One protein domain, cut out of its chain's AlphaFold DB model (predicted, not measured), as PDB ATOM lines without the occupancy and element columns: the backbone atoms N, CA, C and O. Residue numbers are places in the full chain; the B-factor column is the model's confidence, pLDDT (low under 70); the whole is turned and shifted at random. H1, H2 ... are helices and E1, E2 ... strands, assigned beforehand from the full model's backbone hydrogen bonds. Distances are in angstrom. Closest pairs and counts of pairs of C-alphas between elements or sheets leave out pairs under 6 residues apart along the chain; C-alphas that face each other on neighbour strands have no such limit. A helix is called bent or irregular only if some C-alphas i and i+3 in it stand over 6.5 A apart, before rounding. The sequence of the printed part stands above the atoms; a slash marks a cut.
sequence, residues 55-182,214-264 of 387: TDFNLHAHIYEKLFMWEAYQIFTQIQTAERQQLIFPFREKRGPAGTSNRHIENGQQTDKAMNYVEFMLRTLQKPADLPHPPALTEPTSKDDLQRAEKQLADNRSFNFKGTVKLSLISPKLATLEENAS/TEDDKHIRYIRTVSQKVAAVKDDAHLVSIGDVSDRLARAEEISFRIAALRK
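AT A GLANCE: This is residues 55 to 182 and 214 to 264 of the 387 residues of an uncharacterized protein of Penicillium coprophilum (UniProt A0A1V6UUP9). Two long helices, H1 and H8, run side by side in opposite ways, with H1 near the middle of a rounded body. The shorter helices H2, H3 and H4 pack on other parts of H1; H5 and H6, side by side, run past it at an angle, and a small hairpin of strands E1 and E2 lies far out beyond H3. The printed part has 179 residues, with eight named helices and two named strands in the order H1 H2 E1 E2 H3 H4 H5 H6 H7 H8; the class is mostly helix, and the sheet, E1 - E2, is antiparallel. The whole is compact, with a radius of gyration of the C-alphas of 15.4 A and spans of 40 by 37 by 36 A.

IN THESE COORDINATES: Strand E1 is residues 104 to 106 and E2 is residues 109 to 111, each 6.4 A long. H1, residues 55 to 80, is the longest helix, 37.9 A from C-alpha 55 at (0.768, -25.579, -34.505) to C-alpha 80 at (-36.173, -30.715, -41.076). H8, residues 245 to 264, is 28.5 A long and ends at C-alpha 264 at (-5.835, -33.191, -25.394); H6, residues 215 to 234, is 29.3 A long. The shorter helices are H2, residues 82 to 87; H3, 117 to 124; H4, 146 to 155; H5, 174 to 182; and H7, 237 to 240. H2 is irregular, only just: C-alphas 83 and 86 are 7.0 A apart.

HOW THE PARTS SIT: E1 and E2 form a hairpin, with N 106 and O 109 at 2.9 A and N 111 and O 104 at 2.8 A, within hydrogen-bond range. The closest C-alphas of E1 and H3 are those of His 104 and Glu 119, 7.3 A apart. H1, the hub, touches H3 at a steep tilt of 63 degrees, with residues 66 to 70 alone; closest are the C-alphas of Trp 70 and Phe 120, 7.2 A. H1 and H8 touch at a shallow tilt of 22 degrees, opposite ways; closest are Ala 61 and Ile 259, C-alphas 4.9 A apart. H1 touches H4 with residues 60 to 67 alone, C-alphas 63 and 150 closest at 6.3 A, and H2 with residues 73 to 77 alone, C-alphas 77 and 85 closest at 6.0 A. H1 and H6 only just touch, with 3 pairs of C-alphas within 8 A, the closest 72 and 230 at 6.3 A. H5 and H6 touch at a shallow tilt of 16 degrees, the same way, C-alphas 174 and 222 closest at 6.7 A. H6 and H7 only just touch, only at the corner by their link, with 3 pairs of C-alphas within 8 A, 233 and 239 closest at 6.1 A. Helix packing is mostly crossed, 2 of 7 touching pairs being at a shallow tilt. Every O i to N i+4 pair is within hydrogen-bond range in H3, H4 and H8; the counts are 21 of 22 in H1, 4 of 5 in H5, 15 of 16 in H6 and 0 of 2 in H2, where 2 of 3 O i to N i+3 pairs are, and H7 is too short for such a pair.

THE WHOLE: The C-alphas farthest apart, Asn 107 and Lys 264, are 44.2 A apart. Residues 183 to 213 are not printed, and C-alphas 182 and 214 are 25.4 A apart across this cut. The links H2 to E1, H3 to H4 and H4 to H5 are long. Mean pLDDT of the printed part is 78.8; it is under 70 at residues 55, 83 to 102, 164 to 182 and 214 to 218.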
ATOM      1  N   THR A  55       1.692 -26.322 -33.643       53.28
ATOM      2  CA  THR A  55       0.768 -25.579 -34.505       53.28
ATOM      3  C   THR A  55      -0.180 -26.485 -35.284       53.28
ATOM      4  O   THR A  55      -1.203 -25.990 -35.756       53.28
ATOM      5  N   ASP A  56       0.109 -27.784 -35.399       71.75
ATOM      6  CA  ASP A  56      -0.659 -28.681 -36.258       71.75
ATOM      7  C   ASP A  56      -1.873 -29.279 -35.524       71.75
ATOM      8  O   ASP A  56      -2.973 -29.260 -36.062       71.75
ATOM      9  N   PHE A  57      -1.772 -29.677 -34.246       85.38
ATOM     10  CA  PHE A  57      -2.924 -30.240 -33.507       85.38
ATOM     11  C   PHE A  57      -4.136 -29.300 -33.431       85.38
ATOM     12  O   PHE A  57      -5.255 -29.710 -33.733       85.38
ATOM     13  N   ASN A  58      -3.916 -28.032 -33.060       81.12
ATOM     14  CA  ASN A  58      -4.984 -27.028 -32.981       81.12
ATOM     15  C   ASN A  58      -5.630 -26.783 -34.352       81.12
ATOM     16  O   ASN A  58      -6.842 -26.621 -34.483       81.12
ATOM     17  N   LEU A  59      -4.790 -26.753 -35.384       84.44
ATOM     18  CA  LEU A  59      -5.189 -26.558 -36.768       84.44
ATOM     19  C   LEU A  59      -6.055 -27.718 -37.260       84.44
ATOM     20  O   LEU A  59      -7.141 -27.483 -37.788       84.44
ATOM     21  N   HIS A  60      -5.612 -28.953 -37.031       88.56
ATOM     22  CA  HIS A  60      -6.350 -30.166 -37.374       88.56
ATOM     23  C   HIS A  60      -7.665 -30.248 -36.607       88.56
ATOM     24  O   HIS A  60      -8.702 -30.531 -37.203       88.56
ATOM     25  N   ALA A  61      -7.664 -29.908 -35.314       88.62
ATOM     26  CA  ALA A  61      -8.882 -29.850 -34.513       88.62
ATOM     27  C   ALA A  61      -9.907 -28.885 -35.131       88.62
ATOM     28  O   ALA A  61     -11.061 -29.257 -35.318       88.62
ATOM     29  N   HIS A  62      -9.489 -27.686 -35.554       86.06
ATOM     30  CA  HIS A  62     -10.377 -26.733 -36.229       86.06
ATOM     31  C   HIS A  62     -10.855 -27.177 -37.618       86.06
ATOM     32  O   HIS A  62     -11.897 -26.702 -38.082       86.06
ATOM     33  N   ILE A  63     -10.110 -28.031 -38.319       91.25
ATOM     34  CA  ILE A  63     -10.575 -28.639 -39.572       91.25
ATOM     35  C   ILE A  63     -11.650 -29.681 -39.265       91.25
ATOM     36  O   ILE A  63     -12.735 -29.625 -39.846       91.25
ATOM     37  N   TYR A  64     -11.402 -30.566 -38.299       93.56
ATOM     38  CA  TYR A  64     -12.394 -31.540 -37.853       93.56
ATOM     39  C   TYR A  64     -13.657 -30.874 -37.287       93.56
ATOM     40  O   TYR A  64     -14.751 -31.346 -37.568       93.56
ATOM     41  N   GLU A  65     -13.559 -29.732 -36.603       89.56
ATOM     42  CA  GLU A  65     -14.728 -28.934 -36.191       89.56
ATOM     43  C   GLU A  65     -15.615 -28.533 -37.381       89.56
ATOM     44  O   GLU A  65     -16.841 -28.608 -37.301       89.56
ATOM     45  N   LYS A  66     -15.017 -28.152 -38.518       90.19
ATOM     46  CA  LYS A  66     -15.775 -27.819 -39.738       90.19
ATOM     47  C   LYS A  66     -16.423 -29.054 -40.352       90.19
ATOM     48  O   LYS A  66     -17.567 -28.971 -40.792       90.19
ATOM     49  N   LEU A  67     -15.715 -30.187 -40.361       94.38
ATOM     50  CA  LEU A  67     -16.271 -31.471 -40.801       94.38
ATOM     51  C   LEU A  67     -17.445 -31.894 -39.909       94.38
ATOM     52  O   LEU A  67     -18.481 -32.310 -40.415       94.38
ATOM     53  N   PHE A  68     -17.332 -31.711 -38.592       92.44
ATOM     54  CA  PHE A  68     -18.413 -31.985 -37.651       92.44
ATOM     55  C   PHE A  68     -19.642 -31.131 -37.954       92.44
ATOM     56  O   PHE A  68     -20.758 -31.635 -38.057       92.44
ATOM     57  N   MET A  69     -19.434 -29.826 -38.134       88.56
ATOM     58  CA  MET A  69     -20.514 -28.904 -38.463       88.56
ATOM     59  C   MET A  69     -21.173 -29.235 -39.807       88.56
ATOM     60  O   MET A  69     -22.368 -28.991 -39.951       88.56
ATOM     61  N   TRP A  70     -20.428 -29.785 -40.772       92.56
ATOM     62  CA  TRP A  70     -20.990 -30.286 -42.027       92.56
ATOM     63  C   TRP A  70     -21.919 -31.481 -41.801       92.56
ATOM     64  O   TRP A  70     -23.044 -31.477 -42.298       92.56
ATOM     65  N   GLU A  71     -21.495 -32.475 -41.017       93.50
ATOM     66  CA  GLU A  71     -22.358 -33.623 -40.710       93.50
ATOM     67  C   GLU A  71     -23.601 -33.189 -39.931       93.50
ATOM     68  O   GLU A  71     -24.713 -33.584 -40.273       93.50
ATOM     69  N   ALA A  72     -23.438 -32.299 -38.946       88.19
ATOM     70  CA  ALA A  72     -24.561 -31.704 -38.231       88.19
ATOM     71  C   ALA A  72     -25.509 -30.976 -39.194       88.19
ATOM     72  O   ALA A  72     -26.716 -31.186 -39.152       88.19
ATOM     73  N   TYR A  73     -24.983 -30.165 -40.112       87.81
ATOM     74  CA  TYR A  73     -25.787 -29.488 -41.126       87.81
ATOM     75  C   TYR A  73     -26.619 -30.471 -41.955       87.81
ATOM     76  O   TYR A  73     -27.827 -30.283 -42.081       87.81
ATOM     77  N   GLN A  74     -25.997 -31.535 -42.462       91.25
ATOM     78  CA  GLN A  74     -26.661 -32.531 -43.299       91.25
ATOM     79  C   GLN A  74     -27.734 -33.325 -42.545       91.25
ATOM     80  O   GLN A  74     -28.841 -33.487 -43.050       91.25
ATOM     81  N   ILE A  75     -27.455 -33.749 -41.309       88.88
ATOM     82  CA  ILE A  75     -28.448 -34.431 -40.462       88.88
ATOM     83  C   ILE A  75     -29.700 -33.562 -40.314       88.88
ATOM     84  O   ILE A  75     -30.829 -34.025 -40.473       88.88
ATOM     85  N   PHE A  76     -29.519 -32.271 -40.046       83.12
ATOM     86  CA  PHE A  76     -30.649 -31.381 -39.823       83.12
ATOM     87  C   PHE A  76     -31.410 -31.071 -41.105       83.12
ATOM     88  O   PHE A  76     -32.639 -31.086 -41.080       83.12
ATOM     89  N   THR A  77     -30.730 -30.789 -42.218       83.88
ATOM     90  CA  THR A  77     -31.422 -30.514 -43.486       83.88
ATOM     91  C   THR A  77     -32.222 -31.722 -43.964       83.88
ATOM     92  O   THR A  77     -33.298 -31.535 -44.531       83.88
ATOM     93  N   GLN A  78     -31.768 -32.940 -43.670       87.38
ATOM     94  CA  GLN A  78     -32.500 -34.167 -43.978       87.38
ATOM     95  C   GLN A  78     -33.738 -34.365 -43.104       87.38
ATOM     96  O   GLN A  78     -34.797 -34.710 -43.622       87.38
ATOM     97  N   ILE A  79     -33.640 -34.105 -41.799       83.50
ATOM     98  CA  ILE A  79     -34.773 -34.277 -40.877       83.50
ATOM     99  C   ILE A  79     -35.819 -33.163 -41.046       83.50
ATOM    100  O   ILE A  79     -37.019 -33.398 -40.925       83.50
ATOM    101  N   GLN A  80     -35.372 -31.927 -41.274       73.88
ATOM    102  CA  GLN A  80     -36.173 -30.715 -41.076       73.88
ATOM    103  C   GLN A  80     -36.401 -29.904 -42.360       73.88
ATOM    104  O   GLN A  80     -37.153 -28.930 -42.309       73.88
ATOM    105  N   THR A  81     -35.804 -30.303 -43.492       75.25
ATOM    106  CA  THR A  81     -35.704 -29.588 -44.787       75.25
ATOM    107  C   THR A  81     -34.683 -28.438 -44.816       75.25
ATOM    108  O   THR A  81     -34.282 -27.895 -43.783       75.25
ATOM    109  N   ALA A  82     -34.262 -28.043 -46.025       74.00
ATOM    110  CA  ALA A  82     -33.234 -27.023 -46.258       74.00
ATOM    111  C   ALA A  82     -33.574 -25.648 -45.656       74.00
ATOM    112  O   ALA A  82     -32.688 -24.965 -45.149       74.00
ATOM    113  N   GLU A  83     -34.849 -25.257 -45.617       66.81
ATOM    114  CA  GLU A  83     -35.290 -23.971 -45.054       66.81
ATOM    115  C   GLU A  83     -34.986 -23.846 -43.551       66.81
ATOM    116  O   GLU A  83     -34.787 -22.746 -43.025       66.81
ATOM    117  N   ARG A  84     -34.900 -24.980 -42.845       67.38
ATOM    118  CA  ARG A  84     -34.597 -25.029 -41.409       67.38
ATOM    119  C   ARG A  84     -33.097 -25.046 -41.105       67.38
ATOM    120  O   ARG A  84     -32.727 -25.037 -39.934       67.38
ATOM    121  N   GLN A  85     -32.227 -24.930 -42.112       66.81
ATOM    122  CA  GLN A  85     -30.779 -24.765 -41.922       66.81
ATOM    123  C   GLN A  85     -30.391 -23.563 -41.047       66.81
ATOM    124  O   GLN A  85     -29.331 -23.559 -40.420       66.81
ATOM    125  N   GLN A  86     -31.273 -22.560 -40.959       64.19
ATOM    126  CA  GLN A  86     -31.113 -21.404 -40.076       64.19
ATOM    127  C   GLN A  86     -31.016 -21.764 -38.585       64.19
ATOM    128  O   GLN A  86     -30.589 -20.932 -37.789       64.19
ATOM    129  N   LEU A  87     -31.391 -22.993 -38.213       61.81
ATOM    130  CA  LEU A  87     -31.238 -23.543 -36.866       61.81
ATOM    131  C   LEU A  87     -29.793 -23.921 -36.515       61.81
ATOM    132  O   LEU A  87     -29.503 -24.125 -35.346       61.81
ATOM    133  N   ILE A  88     -28.893 -24.034 -37.491       62.56
ATOM    134  CA  ILE A  88     -27.456 -24.237 -37.246       62.56
ATOM    135  C   ILE A  88     -26.690 -23.014 -37.750       62.56
ATOM    136  O   ILE A  88     -25.859 -22.454 -37.045       62.56
ATOM    137  N   PHE A  89     -27.036 -22.534 -38.945       67.44
ATOM    138  CA  PHE A  89     -26.447 -21.349 -39.557       67.44
ATOM    139  C   PHE A  89     -27.543 -20.339 -39.880       67.44
ATOM    140  O   PHE A  89     -28.073 -20.366 -40.993       67.44
ATOM    141  N   PRO A  90     -27.924 -19.432 -38.964       62.00
ATOM    142  CA  PRO A  90     -28.816 -18.331 -39.301       62.00
ATOM    143  C   PRO A  90     -28.279 -17.505 -40.475       62.00
ATOM    144  O   PRO A  90     -27.069 -17.327 -40.667       62.00
ATOM    145  N   PHE A  91     -29.208 -17.003 -41.290       56.53
ATOM    146  CA  PHE A  91     -28.896 -16.055 -42.353       56.53
ATOM    147  C   PHE A  91     -28.291 -14.798 -41.738       56.53
ATOM    148  O   PHE A  91     -28.886 -14.209 -40.833       56.53
ATOM    149  N   ARG A  92     -27.131 -14.361 -42.233       56.41
ATOM    150  CA  ARG A  92     -26.620 -13.042 -41.842       56.41
ATOM    151  C   ARG A  92     -27.414 -11.940 -42.500       56.41
ATOM    152  O   ARG A  92     -27.771 -10.960 -41.859       56.41
ATOM    153  N   GLU A  93     -27.694 -12.125 -43.781       58.78
ATOM    154  CA  GLU A  93     -28.403 -11.163 -44.603       58.78
ATOM    155  C   GLU A  93     -29.480 -11.907 -45.381       58.78
ATOM    156  O   GLU A  93     -29.191 -12.852 -46.112       58.78
ATOM    157  N   LYS A  94     -30.741 -11.467 -45.260       57.00
ATOM    158  CA  LYS A  94     -31.836 -11.994 -46.097       57.00
ATOM    159  C   LYS A  94     -31.597 -11.724 -47.592       57.00
ATOM    160  O   LYS A  94     -32.182 -12.392 -48.437       57.00
ATOM    161  N   ARG A  95     -30.781 -10.712 -47.907       55.78
ATOM    162  CA  ARG A  95     -30.365 -10.293 -49.252       55.78
ATOM    163  C   ARG A  95     -28.887  -9.898 -49.190       55.78
ATOM    164  O   ARG A  95     -28.582  -8.743 -48.924       55.78
ATOM    165  N   GLY A  96     -28.005 -10.872 -49.370       56.69
ATOM    166  CA  GLY A  96     -26.551 -10.703 -49.369       56.69
ATOM    167  C   GLY A  96     -25.893 -11.625 -50.400       56.69
ATOM    168  O   GLY A  96     -26.604 -12.447 -50.994       56.69
ATOM    169  N   PRO A  97     -24.576 -11.504 -50.646       56.03
ATOM    170  CA  PRO A  97     -23.837 -12.433 -51.496       56.03
ATOM    171  C   PRO A  97     -24.089 -13.889 -51.092       56.03
ATOM    172  O   PRO A  97     -24.324 -14.203 -49.920       56.03
ATOM    173  N   ALA A  98     -24.033 -14.801 -52.059       50.62
ATOM    174  CA  ALA A  98     -24.145 -16.216 -51.747       50.62
ATOM    175  C   ALA A  98     -22.976 -16.606 -50.823       50.62
ATOM    176  O   ALA A  98     -21.823 -16.303 -51.114       50.62
ATOM    177  N   GLY A  99     -23.276 -17.166 -49.650       51.53
ATOM    178  CA  GLY A  99     -22.312 -17.332 -48.549       51.53
ATOM    179  C   GLY A  99     -22.507 -16.371 -47.363       51.53
ATOM    180  O   GLY A  99     -21.973 -16.616 -46.285       51.53
ATOM    181  N   THR A 100     -23.322 -15.318 -47.477       57.62
ATOM    182  CA  THR A 100     -23.879 -14.588 -46.313       57.62
ATOM    183  C   THR A 100     -25.385 -14.810 -46.169       57.62
ATOM    184  O   THR A 100     -25.914 -14.764 -45.053       57.62
ATOM    185  N   SER A 101     -26.057 -15.148 -47.275       61.78
ATOM    186  CA  SER A 101     -27.483 -15.476 -47.343       61.78
ATOM    187  C   SER A 101     -27.815 -16.968 -47.201       61.78
ATOM    188  O   SER A 101     -28.965 -17.320 -47.410       61.78
ATOM    189  N   ASN A 102     -26.847 -17.840 -46.867       65.12
ATOM    190  CA  ASN A 102     -26.944 -19.319 -46.760       65.12
ATOM    191  C   ASN A 102     -27.773 -20.022 -47.854       65.12
ATOM    192  O   ASN A 102     -28.347 -21.077 -47.615       65.12
ATOM    193  N   ARG A 103     -27.880 -19.446 -49.047       72.50
ATOM    194  CA  ARG A 103     -28.634 -20.034 -50.154       72.50
ATOM    195  C   ARG A 103     -27.701 -20.776 -51.091       72.50
ATOM    196  O   ARG A 103     -26.620 -20.271 -51.395       72.50
ATOM    197  N   HIS A 104     -28.146 -21.941 -51.543       82.69
ATOM    198  CA  HIS A 104     -27.471 -22.698 -52.586       82.69
ATOM    199  C   HIS A 104     -27.462 -21.909 -53.897       82.69
ATOM    200  O   HIS A 104     -28.470 -21.286 -54.248       82.69
ATOM    201  N   ILE A 105     -26.346 -21.948 -54.622       80.94
ATOM    202  CA  ILE A 105     -26.231 -21.343 -55.943       80.94
ATOM    203  C   ILE A 105     -26.462 -22.401 -57.009       80.94
ATOM    204  O   ILE A 105     -25.669 -23.322 -57.188       80.94
ATOM    205  N   GLU A 106     -27.499 -22.189 -57.805       82.06
ATOM    206  CA  GLU A 106     -27.779 -22.993 -58.985       82.06
ATOM    207  C   GLU A 106     -27.870 -22.059 -60.192       82.06
ATOM    208  O   GLU A 106     -28.639 -21.099 -60.189       82.06
ATOM    209  N   ASN A 107     -27.047 -22.292 -61.219       81.31
ATOM    210  CA  ASN A 107     -27.007 -21.471 -62.439       81.31
ATOM    211  C   ASN A 107     -26.834 -19.956 -62.177       81.31
ATOM    212  O   ASN A 107     -27.431 -19.122 -62.855       81.31
ATOM    213  N   GLY A 108     -26.034 -19.596 -61.167       77.00
ATOM    214  CA  GLY A 108     -25.790 -18.201 -60.776       77.00
ATOM    215  C   GLY A 108     -26.938 -17.540 -60.004       77.00
ATOM    216  O   GLY A 108     -26.865 -16.348 -59.714       77.00
ATOM    217  N   GLN A 109     -27.990 -18.286 -59.651       77.81
ATOM    218  CA  GLN A 109     -29.117 -17.797 -58.860       77.81
ATOM    219  C   GLN A 109     -29.142 -18.438 -57.473       77.81
ATOM    220  O   GLN A 109     -28.828 -19.613 -57.301       77.81
ATOM    221  N   GLN A 110     -29.541 -17.652 -56.471       78.38
ATOM    222  CA  GLN A 110     -29.750 -18.142 -55.112       78.38
ATOM    223  C   GLN A 110     -31.071 -18.910 -55.027       78.38
ATOM    224  O   GLN A 110     -32.122 -18.375 -55.381       78.38
ATOM    225  N   THR A 111     -31.023 -20.127 -54.498       79.62
ATOM    226  CA  THR A 111     -32.182 -21.008 -54.309       79.62
ATOM    227  C   THR A 111     -32.349 -21.371 -52.834       79.62
ATOM    228  O   THR A 111     -31.398 -21.294 -52.055       79.62
ATOM    229  N   ASP A 112     -33.550 -21.799 -52.445       75.75
ATOM    230  CA  ASP A 112     -33.830 -22.284 -51.082       75.75
ATOM    231  C   ASP A 112     -33.407 -23.758 -50.873       75.75
ATOM    232  O   ASP A 112     -33.750 -24.382 -49.870       75.75
ATOM    233  N   LYS A 113     -32.638 -24.329 -51.815       82.00
ATOM    234  CA  LYS A 113     -32.026 -25.658 -51.675       82.00
ATOM    235  C   LYS A 113     -30.898 -25.634 -50.635       82.00
ATOM    236  O   LYS A 113     -30.349 -24.582 -50.304       82.00
ATOM    237  N   ALA A 114     -30.542 -26.820 -50.142       82.88
ATOM    238  CA  ALA A 114     -29.421 -26.994 -49.225       82.88
ATOM    239  C   ALA A 114     -28.091 -26.640 -49.909       82.88
ATOM    240  O   ALA A 114     -27.880 -26.973 -51.075       82.88
ATOM    241  N   MET A 115     -27.197 -25.992 -49.162       86.50
ATOM    242  CA  MET A 115     -25.827 -25.727 -49.583       86.50
ATOM    243  C   MET A 115     -25.102 -27.040 -49.873       86.50
ATOM    244  O   MET A 115     -25.206 -28.012 -49.119       86.50
ATOM    245  N   ASN A 116     -24.306 -27.042 -50.935       90.25
ATOM    246  CA  ASN A 116     -23.349 -28.109 -51.166       90.25
ATOM    247  C   ASN A 116     -22.130 -27.966 -50.234       90.25
ATOM    248  O   ASN A 116     -21.945 -26.959 -49.544       90.25
ATOM    249  N   TYR A 117     -21.272 -28.984 -50.228       92.75
ATOM    250  CA  TYR A 117     -20.107 -29.051 -49.345       92.75
ATOM    251  C   TYR A 117     -19.139 -27.875 -49.507       92.75
ATOM    252  O   TYR A 117     -18.638 -27.329 -48.525       92.75
ATOM    253  N   VAL A 118     -18.889 -27.452 -50.746       91.50
ATOM    254  CA  VAL A 118     -17.970 -26.349 -51.041       91.50
ATOM    255  C   VAL A 118     -18.545 -25.026 -50.540       91.50
ATOM    256  O   VAL A 118     -17.846 -24.268 -49.870       91.50
ATOM    257  N   GLU A 119     -19.825 -24.773 -50.809       87.81
ATOM    258  CA  GLU A 119     -20.546 -23.589 -50.332       87.81
ATOM    259  C   GLU A 119     -20.531 -23.517 -48.802       87.81
ATOM    260  O   GLU A 119     -20.212 -22.474 -48.225       87.81
ATOM    261  N   PHE A 120     -20.793 -24.647 -48.143       88.06
ATOM    262  CA  PHE A 120     -20.737 -24.763 -46.692       88.06
ATOM    263  C   PHE A 120     -19.336 -24.475 -46.143       88.06
ATOM    264  O   PHE A 120     -19.169 -23.698 -45.203       88.06
ATOM    265  N   MET A 121     -18.298 -25.057 -46.741       89.38
ATOM    266  CA  MET A 121     -16.926 -24.843 -46.290       89.38
ATOM    267  C   MET A 121     -16.504 -23.381 -46.466       89.38
ATOM    268  O   MET A 121     -15.969 -22.778 -45.532       89.38
ATOM    269  N   LEU A 122     -16.813 -22.762 -47.606       86.00
ATOM    270  CA  LEU A 122     -16.569 -21.335 -47.837       86.00
ATOM    271  C   LEU A 122     -17.336 -20.452 -46.847       86.00
ATOM    272  O   LEU A 122     -16.791 -19.452 -46.366       86.00
ATOM    273  N   ARG A 123     -18.550 -20.858 -46.457       80.88
ATOM    274  CA  ARG A 123     -19.344 -20.175 -45.433       80.88
ATOM    275  C   ARG A 123     -18.627 -20.122 -44.090       80.88
ATOM    276  O   ARG A 123     -18.596 -19.051 -43.478       80.88
ATOM    277  N   THR A 124     -18.001 -21.219 -43.656       80.69
ATOM    278  CA  THR A 124     -17.212 -21.237 -42.405       80.69
ATOM    279  C   THR A 124     -16.045 -20.240 -42.420       80.69
ATOM    280  O   THR A 124     -15.580 -19.817 -41.362       80.69
ATOM    281  N   LEU A 125     -15.618 -19.804 -43.612       78.81
ATOM    282  CA  LEU A 125     -14.543 -18.835 -43.832       78.81
ATOM    283  C   LEU A 125     -15.018 -17.419 -44.184       78.81
ATOM    284  O   LEU A 125     -14.182 -16.537 -44.370       78.81
ATOM    285  N   GLN A 126     -16.329 -17.179 -44.292       76.25
ATOM    286  CA  GLN A 126     -16.907 -15.940 -44.849       76.25
ATOM    287  C   GLN A 126     -16.490 -15.628 -46.279       76.25
ATOM    288  O   GLN A 126     -16.380 -14.462 -46.665       76.25
ATOM    289  N   LYS A 127     -16.217 -16.655 -47.066       78.75
ATOM    290  CA  LYS A 127     -15.917 -16.446 -48.471       78.75
ATOM    291  C   LYS A 127     -17.210 -16.554 -49.278       78.75
ATOM    292  O   LYS A 127     -18.083 -17.341 -48.904       78.75
ATOM    293  N   PRO A 128     -17.352 -15.744 -50.339       76.12
ATOM    294  CA  PRO A 128     -18.480 -15.876 -51.245       76.12
ATOM    295  C   PRO A 128     -18.495 -17.286 -51.846       76.12
ATOM    296  O   PRO A 128     -17.444 -17.902 -52.017       76.12
ATOM    297  N   ALA A 129     -19.685 -17.801 -52.122       76.25
ATOM    298  CA  ALA A 129     -19.892 -19.109 -52.729       76.25
ATOM    299  C   ALA A 129     -19.794 -19.060 -54.269       76.25
ATOM    300  O   ALA A 129     -19.441 -20.059 -54.888       76.25
ATOM    301  N   ASP A 130     -20.017 -17.897 -54.886       77.62
ATOM    302  CA  ASP A 130     -19.926 -17.629 -56.332       77.62
ATOM    303  C   ASP A 130     -18.504 -17.282 -56.798       77.62
ATOM    304  O   ASP A 130     -18.284 -16.417 -57.648       77.62
ATOM    305  N   LEU A 131     -17.497 -17.955 -56.243       79.06
ATOM    306  CA  LEU A 131     -16.115 -17.731 -56.657       79.06
ATOM    307  C   LEU A 131     -15.898 -18.173 -58.113       79.06
ATOM    308  O   LEU A 131     -16.347 -19.257 -58.481       79.06
ATOM    309  N   PRO A 132     -15.116 -17.424 -58.920       77.62
ATOM    310  CA  PRO A 132     -14.757 -17.840 -60.282       77.62
ATOM    311  C   PRO A 132     -14.057 -19.205 -60.335       77.62
ATOM    312  O   PRO A 132     -14.220 -19.968 -61.285       77.62
ATOM    313  N   HIS A 133     -13.280 -19.514 -59.294       81.38
ATOM    314  CA  HIS A 133     -12.587 -20.784 -59.109       81.38
ATOM    315  C   HIS A 133     -12.835 -21.277 -57.678       81.38
ATOM    316  O   HIS A 133     -12.038 -20.978 -56.780       81.38
ATOM    317  N   PRO A 134     -13.963 -21.968 -57.424       83.56
ATOM    318  CA  PRO A 134     -14.232 -22.522 -56.107       83.56
ATOM    319  C   PRO A 134     -13.208 -23.623 -55.786       83.56
ATOM    320  O   PRO A 134     -12.654 -24.249 -56.696       83.56
ATOM    321  N   PRO A 135     -12.914 -23.872 -54.501       87.25
ATOM    322  CA  PRO A 135     -11.973 -24.914 -54.131       87.25
ATOM    323  C   PRO A 135     -12.523 -26.291 -54.526       87.25
ATOM    324  O   PRO A 135     -13.692 -26.597 -54.292       87.25
ATOM    325  N   ALA A 136     -11.661 -27.134 -55.093       89.88
ATOM    326  CA  ALA A 136     -11.988 -28.522 -55.398       89.88
ATOM    327  C   ALA A 136     -11.976 -29.347 -54.102       89.88
ATOM    328  O   ALA A 136     -10.942 -29.884 -53.706       89.88
ATOM    329  N   LEU A 137     -13.118 -29.385 -53.415       94.06
ATOM    330  CA  LEU A 137     -13.308 -30.133 -52.173       94.06
ATOM    331  C   LEU A 137     -14.346 -31.231 -52.379       94.06
ATOM    332  O   LEU A 137     -15.369 -31.014 -53.026       94.06
ATOM    333  N   THR A 138     -14.100 -32.391 -51.779       95.44
ATOM    334  CA  THR A 138     -15.031 -33.524 -51.788       95.44
ATOM    335  C   THR A 138     -15.449 -33.843 -50.361       95.44
ATOM    336  O   THR A 138     -14.584 -34.021 -49.495       95.44
ATOM    337  N   GLU A 139     -16.759 -33.922 -50.120       95.44
ATOM    338  CA  GLU A 139     -17.291 -34.274 -48.801       95.44
ATOM    339  C   GLU A 139     -16.843 -35.678 -48.375       95.44
ATOM    340  O   GLU A 139     -16.606 -36.525 -49.242       95.44
ATOM    341  N   PRO A 140     -16.665 -35.938 -47.071       96.44
ATOM    342  CA  PRO A 140     -16.384 -37.284 -46.599       96.44
ATOM    343  C   PRO A 140     -17.599 -38.190 -46.811       96.44
ATOM    344  O   PRO A 140     -18.713 -37.864 -46.415       96.44
ATOM    345  N   THR A 141     -17.373 -39.359 -47.403       94.81
ATOM    346  CA  THR A 141     -18.445 -40.341 -47.661       94.81
ATOM    347  C   THR A 141     -18.534 -41.429 -46.587       94.81
ATOM    348  O   THR A 141     -19.577 -42.054 -46.412       94.81
ATOM    349  N   SER A 142     -17.469 -41.634 -45.807       94.81
ATOM    350  CA  SER A 142     -17.386 -42.646 -44.747       94.81
ATOM    351  C   SER A 142     -16.460 -42.197 -43.608       94.81
ATOM    352  O   SER A 142     -15.796 -41.164 -43.706       94.81
ATOM    353  N   LYS A 143     -16.406 -42.975 -42.516       93.62
ATOM    354  CA  LYS A 143     -15.457 -42.757 -41.404       93.62
ATOM    355  C   LYS A 143     -13.997 -42.835 -41.868       93.62
ATOM    356  O   LYS A 143     -13.169 -42.026 -41.456       93.62
ATOM    357  N   ASP A 144     -13.706 -43.771 -42.765       91.94
ATOM    358  CA  ASP A 144     -12.356 -43.997 -43.290       91.94
ATOM    359  C   ASP A 144     -11.919 -42.866 -44.237       91.94
ATOM    360  O   ASP A 144     -10.735 -42.563 -44.362       91.94
ATOM    361  N   ASP A 145     -12.885 -42.178 -44.848       95.38
ATOM    362  CA  ASP A 145     -12.656 -41.073 -45.780       95.38
ATOM    363  C   ASP A 145     -12.368 -39.723 -45.084       95.38
ATOM    364  O   ASP A 145     -11.955 -38.748 -45.719       95.38
ATOM    365  N   LEU A 146     -12.542 -39.650 -43.758       95.19
ATOM    366  CA  LEU A 146     -12.349 -38.420 -42.983       95.19
ATOM    367  C   LEU A 146     -10.921 -37.873 -43.076       95.19
ATOM    368  O   LEU A 146     -10.742 -36.659 -43.125       95.19
ATOM    369  N   GLN A 147      -9.908 -38.746 -43.139       94.12
ATOM    370  CA  GLN A 147      -8.513 -38.305 -43.254       94.12
ATOM    371  C   GLN A 147      -8.238 -37.649 -44.613       94.12
ATOM    372  O   GLN A 147      -7.533 -36.646 -44.690       94.12
ATOM    373  N   ARG A 148      -8.823 -38.172 -45.699       95.00
ATOM    374  CA  ARG A 148      -8.727 -37.534 -47.018       95.00
ATOM    375  C   ARG A 148      -9.398 -36.161 -46.994       95.00
ATOM    376  O   ARG A 148      -8.827 -35.204 -47.517       95.00
ATOM    377  N   ALA A 149     -10.601 -36.067 -46.425       95.81
ATOM    378  CA  ALA A 149     -11.346 -34.811 -46.351       95.81
ATOM    379  C   ALA A 149     -10.599 -33.749 -45.528       95.81
ATOM    380  O   ALA A 149     -10.475 -32.609 -45.978       95.81
ATOM    381  N   GLU A 150     -10.053 -34.133 -44.372       94.38
ATOM    382  CA  GLU A 150      -9.178 -33.292 -43.551       94.38
ATOM    383  C   GLU A 150      -7.978 -32.808 -44.378       94.38
ATOM    384  O   GLU A 150      -7.821 -31.601 -44.572       94.38
ATOM    385  N   LYS A 151      -7.226 -33.732 -44.989       92.31
ATOM    386  CA  LYS A 151      -6.044 -33.409 -45.793       92.31
ATOM    387  C   LYS A 151      -6.348 -32.442 -46.937       92.31
ATOM    388  O   LYS A 151      -5.580 -31.515 -47.175       92.31
ATOM    389  N   GLN A 152      -7.474 -32.613 -47.637       93.62
ATOM    390  CA  GLN A 152      -7.900 -31.675 -48.682       93.62
ATOM    391  C   GLN A 152      -8.117 -30.258 -48.138       93.62
ATOM    392  O   GLN A 152      -7.765 -29.288 -48.809       93.62
ATOM    393  N   LEU A 153      -8.679 -30.120 -46.934       92.44
ATOM    394  CA  LEU A 153      -8.869 -28.822 -46.286       92.44
ATOM    395  C   LEU A 153      -7.535 -28.246 -45.786       92.44
ATOM    396  O   LEU A 153      -7.278 -27.054 -45.984       92.44
ATOM    397  N   ALA A 154      -6.661 -29.070 -45.200       89.25
ATOM    398  CA  ALA A 154      -5.347 -28.651 -44.718       89.25
ATOM    399  C   ALA A 154      -4.399 -28.231 -45.850       89.25
ATOM    400  O   ALA A 154      -3.697 -27.223 -45.731       89.25
ATOM    401  N   ASP A 155      -4.388 -28.952 -46.968       89.25
ATOM    402  CA  ASP A 155      -3.511 -28.653 -48.103       89.25
ATOM    403  C   ASP A 155      -4.009 -27.441 -48.912       89.25
ATOM    404  O   ASP A 155      -3.252 -26.827 -49.672       89.25
ATOM    405  N   ASN A 156      -5.256 -27.011 -48.698       86.00
ATOM    406  CA  ASN A 156      -5.848 -25.878 -49.394       86.00
ATOM    407  C   ASN A 156      -5.436 -24.518 -48.791       86.00
ATOM    408  O   ASN A 156      -6.185 -23.820 -48.094       86.00
ATOM    409  N   ARG A 157      -4.201 -24.122 -49.114       77.81
ATOM    410  CA  ARG A 157      -3.569 -22.880 -48.640       77.81
ATOM    411  C   ARG A 157      -4.262 -21.608 -49.133       77.81
ATOM    412  O   ARG A 157      -4.294 -20.626 -48.399       77.81
ATOM    413  N   SER A 158      -4.839 -21.621 -50.336       81.12
ATOM    414  CA  SER A 158      -5.485 -20.446 -50.947       81.12
ATOM    415  C   SER A 158      -6.712 -19.965 -50.168       81.12
ATOM    416  O   SER A 158      -7.045 -18.777 -50.172       81.12
ATOM    417  N   PHE A 159      -7.391 -20.889 -49.489       79.62
ATOM    418  CA  PHE A 159      -8.613 -20.601 -48.751       79.62
ATOM    419  C   PHE A 159      -8.406 -20.583 -47.230       79.62
ATOM    420  O   PHE A 159      -9.177 -19.917 -46.546       79.62
ATOM    421  N   ASN A 160      -7.317 -21.172 -46.719       81.12
ATOM    422  CA  ASN A 160      -6.938 -21.175 -45.301       81.12
ATOM    423  C   ASN A 160      -8.030 -21.754 -44.377       81.12
ATOM    424  O   ASN A 160      -8.455 -21.121 -43.409       81.12
ATOM    425  N   PHE A 161      -8.457 -22.993 -44.645       82.81
ATOM    426  CA  PHE A 161      -9.436 -23.715 -43.812       82.81
ATOM    427  C   PHE A 161      -8.955 -24.032 -42.385       82.81
ATOM    428  O   PHE A 161      -9.729 -24.500 -41.552       82.81
ATOM    429  N   LYS A 162      -7.694 -23.723 -42.092       74.38
ATOM    430  CA  LYS A 162      -6.990 -23.946 -40.827       74.38
ATOM    431  C   LYS A 162      -7.411 -22.986 -39.706       74.38
ATOM    432  O   LYS A 162      -7.103 -23.230 -38.546       74.38
ATOM    433  N   GLY A 163      -8.079 -21.879 -40.039       72.44
ATOM    434  CA  GLY A 163      -8.497 -20.871 -39.060       72.44
ATOM    435  C   GLY A 163      -9.648 -21.329 -38.162       72.44
ATOM    436  O   GLY A 163     -10.477 -22.150 -38.565       72.44
ATOM    437  N   THR A 164      -9.733 -20.756 -36.962       67.50
ATOM    438  CA  THR A 164     -10.860 -20.952 -36.046       67.50
ATOM    439  C   THR A 164     -12.163 -20.533 -36.711       67.50
ATOM    440  O   THR A 164     -12.242 -19.519 -37.416       67.50
ATOM    441  N   VAL A 165     -13.201 -21.323 -36.474       67.06
ATOM    442  CA  VAL A 165     -14.551 -20.967 -36.870       67.06
ATOM    443  C   VAL A 165     -15.004 -19.803 -35.990       67.06
ATOM    444  O   VAL A 165     -15.291 -19.985 -34.816       67.06
ATOM    445  N   LYS A 166     -15.045 -18.583 -36.527       66.38
ATOM    446  CA  LYS A 166     -15.518 -17.442 -35.731       66.38
ATOM    447  C   LYS A 166     -17.037 -17.556 -35.572       66.38
ATOM    448  O   LYS A 166     -17.758 -17.693 -36.554       66.38
ATOM    449  N   LEU A 167     -17.545 -17.482 -34.353       58.09
ATOM    450  CA  LEU A 167     -18.959 -17.736 -34.084       58.09
ATOM    451  C   LEU A 167     -19.910 -16.600 -34.387       58.09
ATOM    452  O   LEU A 167     -21.014 -16.855 -34.871       58.09
ATOM    453  N   SER A 168     -19.475 -15.361 -34.160       56.16
ATOM    454  CA  SER A 168     -20.163 -14.156 -34.641       56.16
ATOM    455  C   SER A 168     -20.565 -14.266 -36.118       56.16
ATOM    456  O   SER A 168     -21.484 -13.598 -36.592       56.16
ATOM    457  N   LEU A 169     -19.907 -15.161 -36.858       57.94
ATOM    458  CA  LEU A 169     -20.169 -15.437 -38.253       57.94
ATOM    459  C   LEU A 169     -21.287 -16.428 -38.513       57.94
ATOM    460  O   LEU A 169     -21.945 -16.309 -39.551       57.94
ATOM    461  N   ILE A 170     -21.390 -17.422 -37.643       56.47
ATOM    462  CA  ILE A 170     -22.254 -18.584 -37.778       56.47
ATOM    463  C   ILE A 170     -23.581 -18.293 -37.130       56.47
ATOM    464  O   ILE A 170     -24.606 -18.498 -37.766       56.47
ATOM    465  N   SER A 171     -23.556 -17.733 -35.925       53.97
ATOM    466  CA  SER A 171     -24.753 -17.351 -35.208       53.97
ATOM    467  C   SER A 171     -24.539 -16.054 -34.435       53.97
ATOM    468  O   SER A 171     -24.149 -16.076 -33.270       53.97
ATOM    469  N   PRO A 172     -24.852 -14.889 -35.033       51.91
ATOM    470  CA  PRO A 172     -24.917 -13.632 -34.284       51.91
ATOM    471  C   PRO A 172     -26.026 -13.633 -33.214       51.91
ATOM    472  O   PRO A 172     -26.134 -12.688 -32.440       51.91
ATOM    473  N   LYS A 173     -26.855 -14.685 -33.162       54.22
ATOM    474  CA  LYS A 173     -27.961 -14.871 -32.222       54.22
ATOM    475  C   LYS A 173     -27.848 -16.218 -31.501       54.22
ATOM    476  O   LYS A 173     -28.784 -17.015 -31.531       54.22
ATOM    477  N   LEU A 174     -26.702 -16.485 -30.871       50.25
ATOM    478  CA  LEU A 174     -26.482 -17.712 -30.092       50.25
ATOM    479  C   LEU A 174     -27.607 -17.970 -29.077       50.25
ATOM    480  O   LEU A 174     -28.109 -19.085 -28.999       50.25
ATOM    481  N   ALA A 175     -28.067 -16.918 -28.392       47.50
ATOM    482  CA  ALA A 175     -29.189 -16.980 -27.453       47.50
ATOM    483  C   ALA A 175     -30.484 -17.507 -28.107       47.50
ATOM    484  O   ALA A 175     -31.210 -18.308 -27.531       47.50
ATOM    485  N   THR A 176     -30.743 -17.137 -29.365       54.09
ATOM    486  CA  THR A 176     -31.913 -17.617 -30.112       54.09
ATOM    487  C   THR A 176     -31.755 -19.076 -30.561       54.09
ATOM    488  O   THR A 176     -32.755 -19.748 -30.781       54.09
ATOM    489  N   LEU A 177     -30.530 -19.604 -30.690       53.53
ATOM    490  CA  LEU A 177     -30.305 -21.034 -30.955       53.53
ATOM    491  C   LEU A 177     -30.599 -21.900 -29.729       53.53
ATOM    492  O   LEU A 177     -31.195 -22.966 -29.877       53.53
ATOM    493  N   GLU A 178     -30.227 -21.429 -28.538       53.75
ATOM    494  CA  GLU A 178     -30.566 -22.079 -27.266       53.75
ATOM    495  C   GLU A 178     -32.089 -22.094 -27.036       53.75
ATOM    496  O   GLU A 178     -32.636 -23.119 -26.641       53.75
ATOM    497  N   GLU A 179     -32.812 -21.023 -27.383       53.59
ATOM    498  CA  GLU A 179     -34.285 -21.002 -27.335       53.59
ATOM    499  C   GLU A 179     -34.924 -21.895 -28.420       53.59
ATOM    500  O   GLU A 179     -35.817 -22.705 -28.139       53.59
ATOM    501  N   ASN A 180     -34.429 -21.826 -29.662       51.12
ATOM    502  CA  ASN A 180     -34.913 -22.638 -30.788       51.12
ATOM    503  C   ASN A 180     -34.569 -24.130 -30.655       51.12
ATOM    504  O   ASN A 180     -35.144 -24.966 -31.357       51.12
ATOM    505  N   ALA A 181     -33.679 -24.496 -29.732       48.25
ATOM    506  CA  ALA A 181     -33.403 -25.871 -29.342       48.25
ATOM    507  C   ALA A 181     -34.696 -26.637 -29.001       48.25
ATOM    508  O   ALA A 181     -34.832 -27.817 -29.343       48.25
ATOM    509  N   SER A 182     -35.654 -25.968 -28.359       52.44
ATOM    510  CA  SER A 182     -36.976 -26.520 -28.037       52.44
ATOM    511  C   SER A 182     -37.855 -26.738 -29.282       52.44
ATOM    512  O   SER A 182     -38.640 -27.689 -29.353       52.44
ATOM    513  N   THR A 214     -16.241 -13.566 -23.821       62.81
ATOM    514  CA  THR A 214     -15.213 -13.753 -24.854       62.81
ATOM    515  C   THR A 214     -15.795 -14.524 -26.052       62.81
ATOM    516  O   THR A 214     -16.750 -15.294 -25.922       62.81
ATOM    517  N   GLU A 215     -15.261 -14.318 -27.265       63.12
ATOM    518  CA  GLU A 215     -15.709 -15.091 -28.441       63.12
ATOM    519  C   GLU A 215     -15.492 -16.606 -28.252       63.12
ATOM    520  O   GLU A 215     -16.270 -17.397 -28.790       63.12
ATOM    521  N   ASP A 216     -14.510 -17.005 -27.442       63.44
ATOM    522  CA  ASP A 216     -14.218 -18.405 -27.114       63.44
ATOM    523  C   ASP A 216     -15.335 -19.027 -26.257       63.44
ATOM    524  O   ASP A 216     -15.827 -20.118 -26.562       63.44
ATOM    525  N   ASP A 217     -15.842 -18.294 -25.259       66.25
ATOM    526  CA  ASP A 217     -16.976 -18.728 -24.429       66.25
ATOM    527  C   ASP A 217     -18.266 -18.865 -25.258       66.25
ATOM    528  O   ASP A 217     -19.125 -19.719 -24.994       66.25
ATOM    529  N   LYS A 218     -18.424 -18.051 -26.309       67.88
ATOM    530  CA  LYS A 218     -19.506 -18.235 -27.286       67.88
ATOM    531  C   LYS A 218     -19.264 -19.501 -28.111       67.88
ATOM    532  O   LYS A 218     -20.197 -20.298 -28.229       67.88
ATOM    533  N   HIS A 219     -18.051 -19.707 -28.652       70.94
ATOM    534  CA  HIS A 219     -17.652 -20.897 -29.441       70.94
ATOM    535  C   HIS A 219     -18.043 -22.193 -28.767       70.94
ATOM    536  O   HIS A 219     -18.789 -23.006 -29.322       70.94
ATOM    537  N   ILE A 220     -17.630 -22.322 -27.518       70.50
ATOM    538  CA  ILE A 220     -17.878 -23.498 -26.701       70.50
ATOM    539  C   ILE A 220     -19.383 -23.726 -26.484       70.50
ATOM    540  O   ILE A 220     -19.851 -24.863 -26.595       70.50
ATOM    541  N   ARG A 221     -20.170 -22.669 -26.221       71.00
ATOM    542  CA  ARG A 221     -21.637 -22.770 -26.058       71.00
ATOM    543  C   ARG A 221     -22.345 -23.230 -27.331       71.00
ATOM    544  O   ARG A 221     -23.218 -24.098 -27.269       71.00
ATOM    545  N   TYR A 222     -21.958 -22.694 -28.485       74.56
ATOM    546  CA  TYR A 222     -22.547 -23.085 -29.767       74.56
ATOM    547  C   TYR A 222     -22.264 -24.542 -30.103       74.56
ATOM    548  O   TYR A 222     -23.195 -25.289 -30.391       74.56
ATOM    549  N   ILE A 223     -20.991 -24.948 -30.028       75.81
ATOM    550  CA  ILE A 223     -20.587 -26.330 -30.282       75.81
ATOM    551  C   ILE A 223     -21.358 -27.265 -29.360       75.81
ATOM    552  O   ILE A 223     -21.984 -28.204 -29.838       75.81
ATOM    553  N   ARG A 224     -21.420 -26.954 -28.059       76.25
ATOM    554  CA  ARG A 224     -22.210 -27.723 -27.092       76.25
ATOM    555  C   ARG A 224     -23.676 -27.846 -27.511       76.25
ATOM    556  O   ARG A 224     -24.227 -28.938 -27.436       76.25
ATOM    557  N   THR A 225     -24.292 -26.758 -27.965       75.25
ATOM    558  CA  THR A 225     -25.696 -26.744 -28.403       75.25
ATOM    559  C   THR A 225     -25.909 -27.622 -29.636       75.25
ATOM    560  O   THR A 225     -26.802 -28.467 -29.639       75.25
ATOM    561  N   VAL A 226     -25.079 -27.467 -30.672       77.56
ATOM    562  CA  VAL A 226     -25.157 -28.283 -31.896       77.56
ATOM    563  C   VAL A 226     -24.937 -29.758 -31.569       77.56
ATOM    564  O   VAL A 226     -25.740 -30.596 -31.970       77.56
ATOM    565  N   SER A 227     -23.911 -30.068 -30.776       78.00
ATOM    566  CA  SER A 227     -23.629 -31.412 -30.277       78.00
ATOM    567  C   SER A 227     -24.835 -32.002 -29.541       78.00
ATOM    568  O   SER A 227     -25.319 -33.063 -29.907       78.00
ATOM    569  N   GLN A 228     -25.435 -31.307 -28.577       77.44
ATOM    570  CA  GLN A 228     -26.622 -31.824 -27.880       77.44
ATOM    571  C   GLN A 228     -27.789 -32.146 -28.823       77.44
ATOM    572  O   GLN A 228     -28.522 -33.107 -28.601       77.44
ATOM    573  N   LYS A 229     -27.971 -31.362 -29.887       76.94
ATOM    574  CA  LYS A 229     -29.032 -31.603 -30.871       76.94
ATOM    575  C   LYS A 229     -28.749 -32.802 -31.761       76.94
ATOM    576  O   LYS A 229     -29.658 -33.594 -31.976       76.94
ATOM    577  N   VAL A 230     -27.517 -32.943 -32.245       81.31
ATOM    578  CA  VAL A 230     -27.104 -34.124 -33.015       81.31
ATOM    579  C   VAL A 230     -27.220 -35.383 -32.150       81.31
ATOM    580  O   VAL A 230     -27.749 -36.387 -32.612       81.31
ATOM    581  N   ALA A 231     -26.812 -35.319 -30.879       80.75
ATOM    582  CA  ALA A 231     -26.935 -36.437 -29.947       80.75
ATOM    583  C   ALA A 231     -28.401 -36.835 -29.714       80.75
ATOM    584  O   ALA A 231     -28.722 -38.015 -29.772       80.75
ATOM    585  N   ALA A 232     -29.313 -35.866 -29.561       80.69
ATOM    586  CA  ALA A 232     -30.741 -36.146 -29.393       80.69
ATOM    587  C   ALA A 232     -31.372 -36.896 -30.583       80.69
ATOM    588  O   ALA A 232     -32.367 -37.592 -30.402       80.69
ATOM    589  N   VAL A 233     -30.808 -36.780 -31.793       82.81
ATOM    590  CA  VAL A 233     -31.259 -37.557 -32.960       82.81
ATOM    591  C   VAL A 233     -30.937 -39.043 -32.790       82.81
ATOM    592  O   VAL A 233     -31.735 -39.872 -33.204       82.81
ATOM    593  N   LYS A 234     -29.804 -39.393 -32.163       81.69
ATOM    594  CA  LYS A 234     -29.347 -40.786 -31.989       81.69
ATOM    595  C   LYS A 234     -30.325 -41.635 -31.172       81.69
ATOM    596  O   LYS A 234     -30.462 -42.823 -31.449       81.69
ATOM    597  N   ASP A 235     -31.008 -41.026 -30.207       80.69
ATOM    598  CA  ASP A 235     -31.965 -41.715 -29.334       80.69
ATOM    599  C   ASP A 235     -33.359 -41.879 -29.966       80.69
ATOM    600  O   ASP A 235     -34.206 -42.600 -29.433       80.69
ATOM    601  N   ASP A 236     -33.613 -41.241 -31.112       83.25
ATOM    602  CA  ASP A 236     -34.884 -41.322 -31.825       83.25
ATOM    603  C   ASP A 236     -34.767 -42.263 -33.033       83.25
ATOM    604  O   ASP A 236     -34.289 -41.899 -34.110       83.25
ATOM    605  N   ALA A 237     -35.257 -43.495 -32.866       86.25
ATOM    606  CA  ALA A 237     -35.206 -44.529 -33.899       86.25
ATOM    607  C   ALA A 237     -35.874 -44.113 -35.222       86.25
ATOM    608  O   ALA A 237     -35.441 -44.552 -36.290       86.25
ATOM    609  N   HIS A 238     -36.908 -43.266 -35.172       87.12
ATOM    610  CA  HIS A 238     -37.546 -42.767 -36.384       87.12
ATOM    611  C   HIS A 238     -36.600 -41.818 -37.121       87.12
ATOM    612  O   HIS A 238     -36.380 -41.995 -38.319       87.12
ATOM    613  N   LEU A 239     -35.986 -40.863 -36.418       85.44
ATOM    614  CA  LEU A 239     -35.069 -39.903 -37.039       85.44
ATOM    615  C   LEU A 239     -33.804 -40.565 -37.594       85.44
ATOM    616  O   LEU A 239     -33.372 -40.217 -38.692       85.44
ATOM    617  N   VAL A 240     -33.247 -41.548 -36.884       87.06
ATOM    618  CA  VAL A 240     -32.067 -42.308 -37.337       87.06
ATOM    619  C   VAL A 240     -32.328 -43.051 -38.652       87.06
ATOM    620  O   VAL A 240     -31.409 -43.220 -39.453       87.06
ATOM    621  N   SER A 241     -33.574 -43.473 -38.896       88.88
ATOM    622  CA  SER A 241     -33.964 -44.210 -40.106       88.88
ATOM    623  C   SER A 241     -34.174 -43.337 -41.353       88.88
ATOM    624  O   SER A 241     -34.408 -43.867 -42.441       88.88
ATOM    625  N   ILE A 242     -34.104 -42.007 -41.222       87.88
ATOM    626  CA  ILE A 242     -34.292 -41.080 -42.343       87.88
ATOM    627  C   ILE A 242     -33.017 -41.044 -43.194       87.88
ATOM    628  O   ILE A 242     -31.981 -40.562 -42.749       87.88
ATOM    629  N   GLY A 243     -33.100 -41.494 -44.449       89.75
ATOM    630  CA  GLY A 243     -31.999 -41.364 -45.412       89.75
ATOM    631  C   GLY A 243     -30.695 -42.011 -44.929       89.75
ATOM    632  O   GLY A 243     -30.688 -43.180 -44.557       89.75
ATOM    633  N   ASP A 244     -29.597 -41.249 -44.951       91.56
ATOM    634  CA  ASP A 244     -28.270 -41.657 -44.460       91.56
ATOM    635  C   ASP A 244     -27.933 -41.047 -43.078       91.56
ATOM    636  O   ASP A 244     -26.761 -40.995 -42.695       91.56
ATOM    637  N   VAL A 245     -28.937 -40.605 -42.297       91.75
ATOM    638  CA  VAL A 245     -28.738 -39.973 -40.973       91.75
ATOM    639  C   VAL A 245     -27.913 -40.858 -40.037       91.75
ATOM    640  O   VAL A 245     -27.014 -40.353 -39.365       91.75
ATOM    641  N   SER A 246     -28.160 -42.171 -40.010       92.44
ATOM    642  CA  SER A 246     -27.366 -43.114 -39.208       92.44
ATOM    643  C   SER A 246     -25.870 -43.065 -39.553       92.44
ATOM    644  O   SER A 246     -25.025 -42.981 -38.660       92.44
ATOM    645  N   ASP A 247     -25.525 -43.062 -40.843       94.12
ATOM    646  CA  ASP A 247     -24.130 -43.018 -41.294       94.12
ATOM    647  C   ASP A 247     -23.482 -41.667 -40.963       94.12
ATOM    648  O   ASP A 247     -22.318 -41.607 -40.553       94.12
ATOM    649  N   ARG A 248     -24.251 -40.578 -41.074       94.50
ATOM    650  CA  ARG A 248     -23.823 -39.223 -40.692       94.50
ATOM    651  C   ARG A 248     -23.557 -39.096 -39.203       94.50
ATOM    652  O   ARG A 248     -22.530 -38.539 -38.824       94.50
ATOM    653  N   LEU A 249     -24.433 -39.643 -38.361       92.44
ATOM    654  CA  LEU A 249     -24.230 -39.700 -36.913       92.44
ATOM    655  C   LEU A 249     -22.947 -40.456 -36.576       92.44
ATOM    656  O   LEU A 249     -22.145 -39.984 -35.775       92.44
ATOM    657  N   ALA A 250     -22.714 -41.584 -37.246       92.44
ATOM    658  CA  ALA A 250     -21.509 -42.370 -37.054       92.44
ATOM    659  C   ALA A 250     -20.246 -41.575 -37.455       92.44
ATOM    660  O   ALA A 250     -19.242 -41.614 -36.743       92.44
ATOM    661  N   ARG A 251     -20.269 -40.818 -38.563       94.94
ATOM    662  CA  ARG A 251     -19.152 -39.926 -38.936       94.94
ATOM    663  C   ARG A 251     -18.969 -38.777 -37.950       94.94
ATOM    664  O   ARG A 251     -17.840 -38.519 -37.545       94.94
ATOM    665  N   ALA A 252     -20.047 -38.119 -37.529       92.81
ATOM    666  CA  ALA A 252     -20.004 -37.063 -36.518       92.81
ATOM    667  C   ALA A 252     -19.386 -37.567 -35.200       92.81
ATOM    668  O   ALA A 252     -18.639 -36.838 -34.547       92.81
ATOM    669  N   GLU A 253     -19.651 -38.828 -34.849       91.19
ATOM    670  CA  GLU A 253     -19.078 -39.499 -33.683       91.19
ATOM    671  C   GLU A 253     -17.568 -39.640 -33.794       91.19
ATOM    672  O   GLU A 253     -16.829 -39.111 -32.963       91.19
ATOM    673  N   GLU A 254     -17.104 -40.238 -34.883       93.94
ATOM    674  CA  GLU A 254     -15.679 -40.375 -35.170       93.94
ATOM    675  C   GLU A 254     -14.960 -39.015 -35.197       93.94
ATOM    676  O   GLU A 254     -13.901 -38.850 -34.593       93.94
ATOM    677  N   ILE A 255     -15.558 -38.005 -35.837       94.94
ATOM    678  CA  ILE A 255     -14.995 -36.651 -35.888       94.94
ATOM    679  C   ILE A 255     -14.834 -36.070 -34.477       94.94
ATOM    680  O   ILE A 255     -13.781 -35.519 -34.155       94.94
ATOM    681  N   SER A 256     -15.846 -36.204 -33.617       91.69
ATOM    682  CA  SER A 256     -15.791 -35.668 -32.253       91.69
ATOM    683  C   SER A 256     -14.698 -36.313 -31.396       91.69
ATOM    684  O   SER A 256     -14.009 -35.603 -30.659       91.69
ATOM    685  N   PHE A 257     -14.468 -37.624 -31.550       91.75
ATOM    686  CA  PHE A 257     -13.371 -38.318 -30.877       91.75
ATOM    687  C   PHE A 257     -12.016 -37.771 -31.321       91.75
ATOM    688  O   PHE A 257     -11.165 -37.478 -30.478       91.75
ATOM    689  N   ARG A 258     -11.835 -37.549 -32.629       93.94
ATOM    690  CA  ARG A 258     -10.604 -36.953 -33.170       93.94
ATOM    691  C   ARG A 258     -10.377 -35.541 -32.641       93.94
ATOM    692  O   ARG A 258      -9.263 -35.232 -32.232       93.94
ATOM    693  N   ILE A 259     -11.413 -34.701 -32.570       91.25
ATOM    694  CA  ILE A 259     -11.290 -33.349 -31.997       91.25
ATOM    695  C   ILE A 259     -10.841 -33.427 -30.535       91.25
ATOM    696  O   ILE A 259      -9.870 -32.768 -30.162       91.25
ATOM    697  N   ALA A 260     -11.499 -34.254 -29.716       88.56
ATOM    698  CA  ALA A 260     -11.143 -34.413 -28.309       88.56
ATOM    699  C   ALA A 260      -9.688 -34.884 -28.134       88.56
ATOM    700  O   ALA A 260      -8.960 -34.337 -27.303       88.56
ATOM    701  N   ALA A 261      -9.242 -35.854 -28.935       90.31
ATOM    702  CA  ALA A 261      -7.870 -36.354 -28.908       90.31
ATOM    703  C   ALA A 261      -6.837 -35.282 -29.297       90.31
ATOM    704  O   ALA A 261      -5.859 -35.077 -28.576       90.31
ATOM    705  N   LEU A 262      -7.071 -34.547 -30.390       90.06
ATOM    706  CA  LEU A 262      -6.173 -33.480 -30.849       90.06
ATOM    707  C   LEU A 262      -6.100 -32.327 -29.837       90.06
ATOM    708  O   LEU A 262      -5.016 -31.814 -29.559       90.06
ATOM    709  N   ARG A 263      -7.234 -31.954 -29.231       86.25
ATOM    710  CA  ARG A 263      -7.290 -30.925 -28.181       86.25
ATOM    711  C   ARG A 263      -6.530 -31.364 -26.924       86.25
ATOM    712  O   ARG A 263      -5.757 -30.576 -26.391       86.25
ATOM    713  N   LYS A 264      -6.646 -32.628 -26.497       85.62
ATOM    714  CA  LYS A 264      -5.835 -33.191 -25.394       85.62
ATOM    715  C   LYS A 264      -4.337 -33.163 -25.691       85.62
ATOM    716  O   LYS A 264      -3.543 -32.810 -24.813       85.62
TER     717      LYS A 264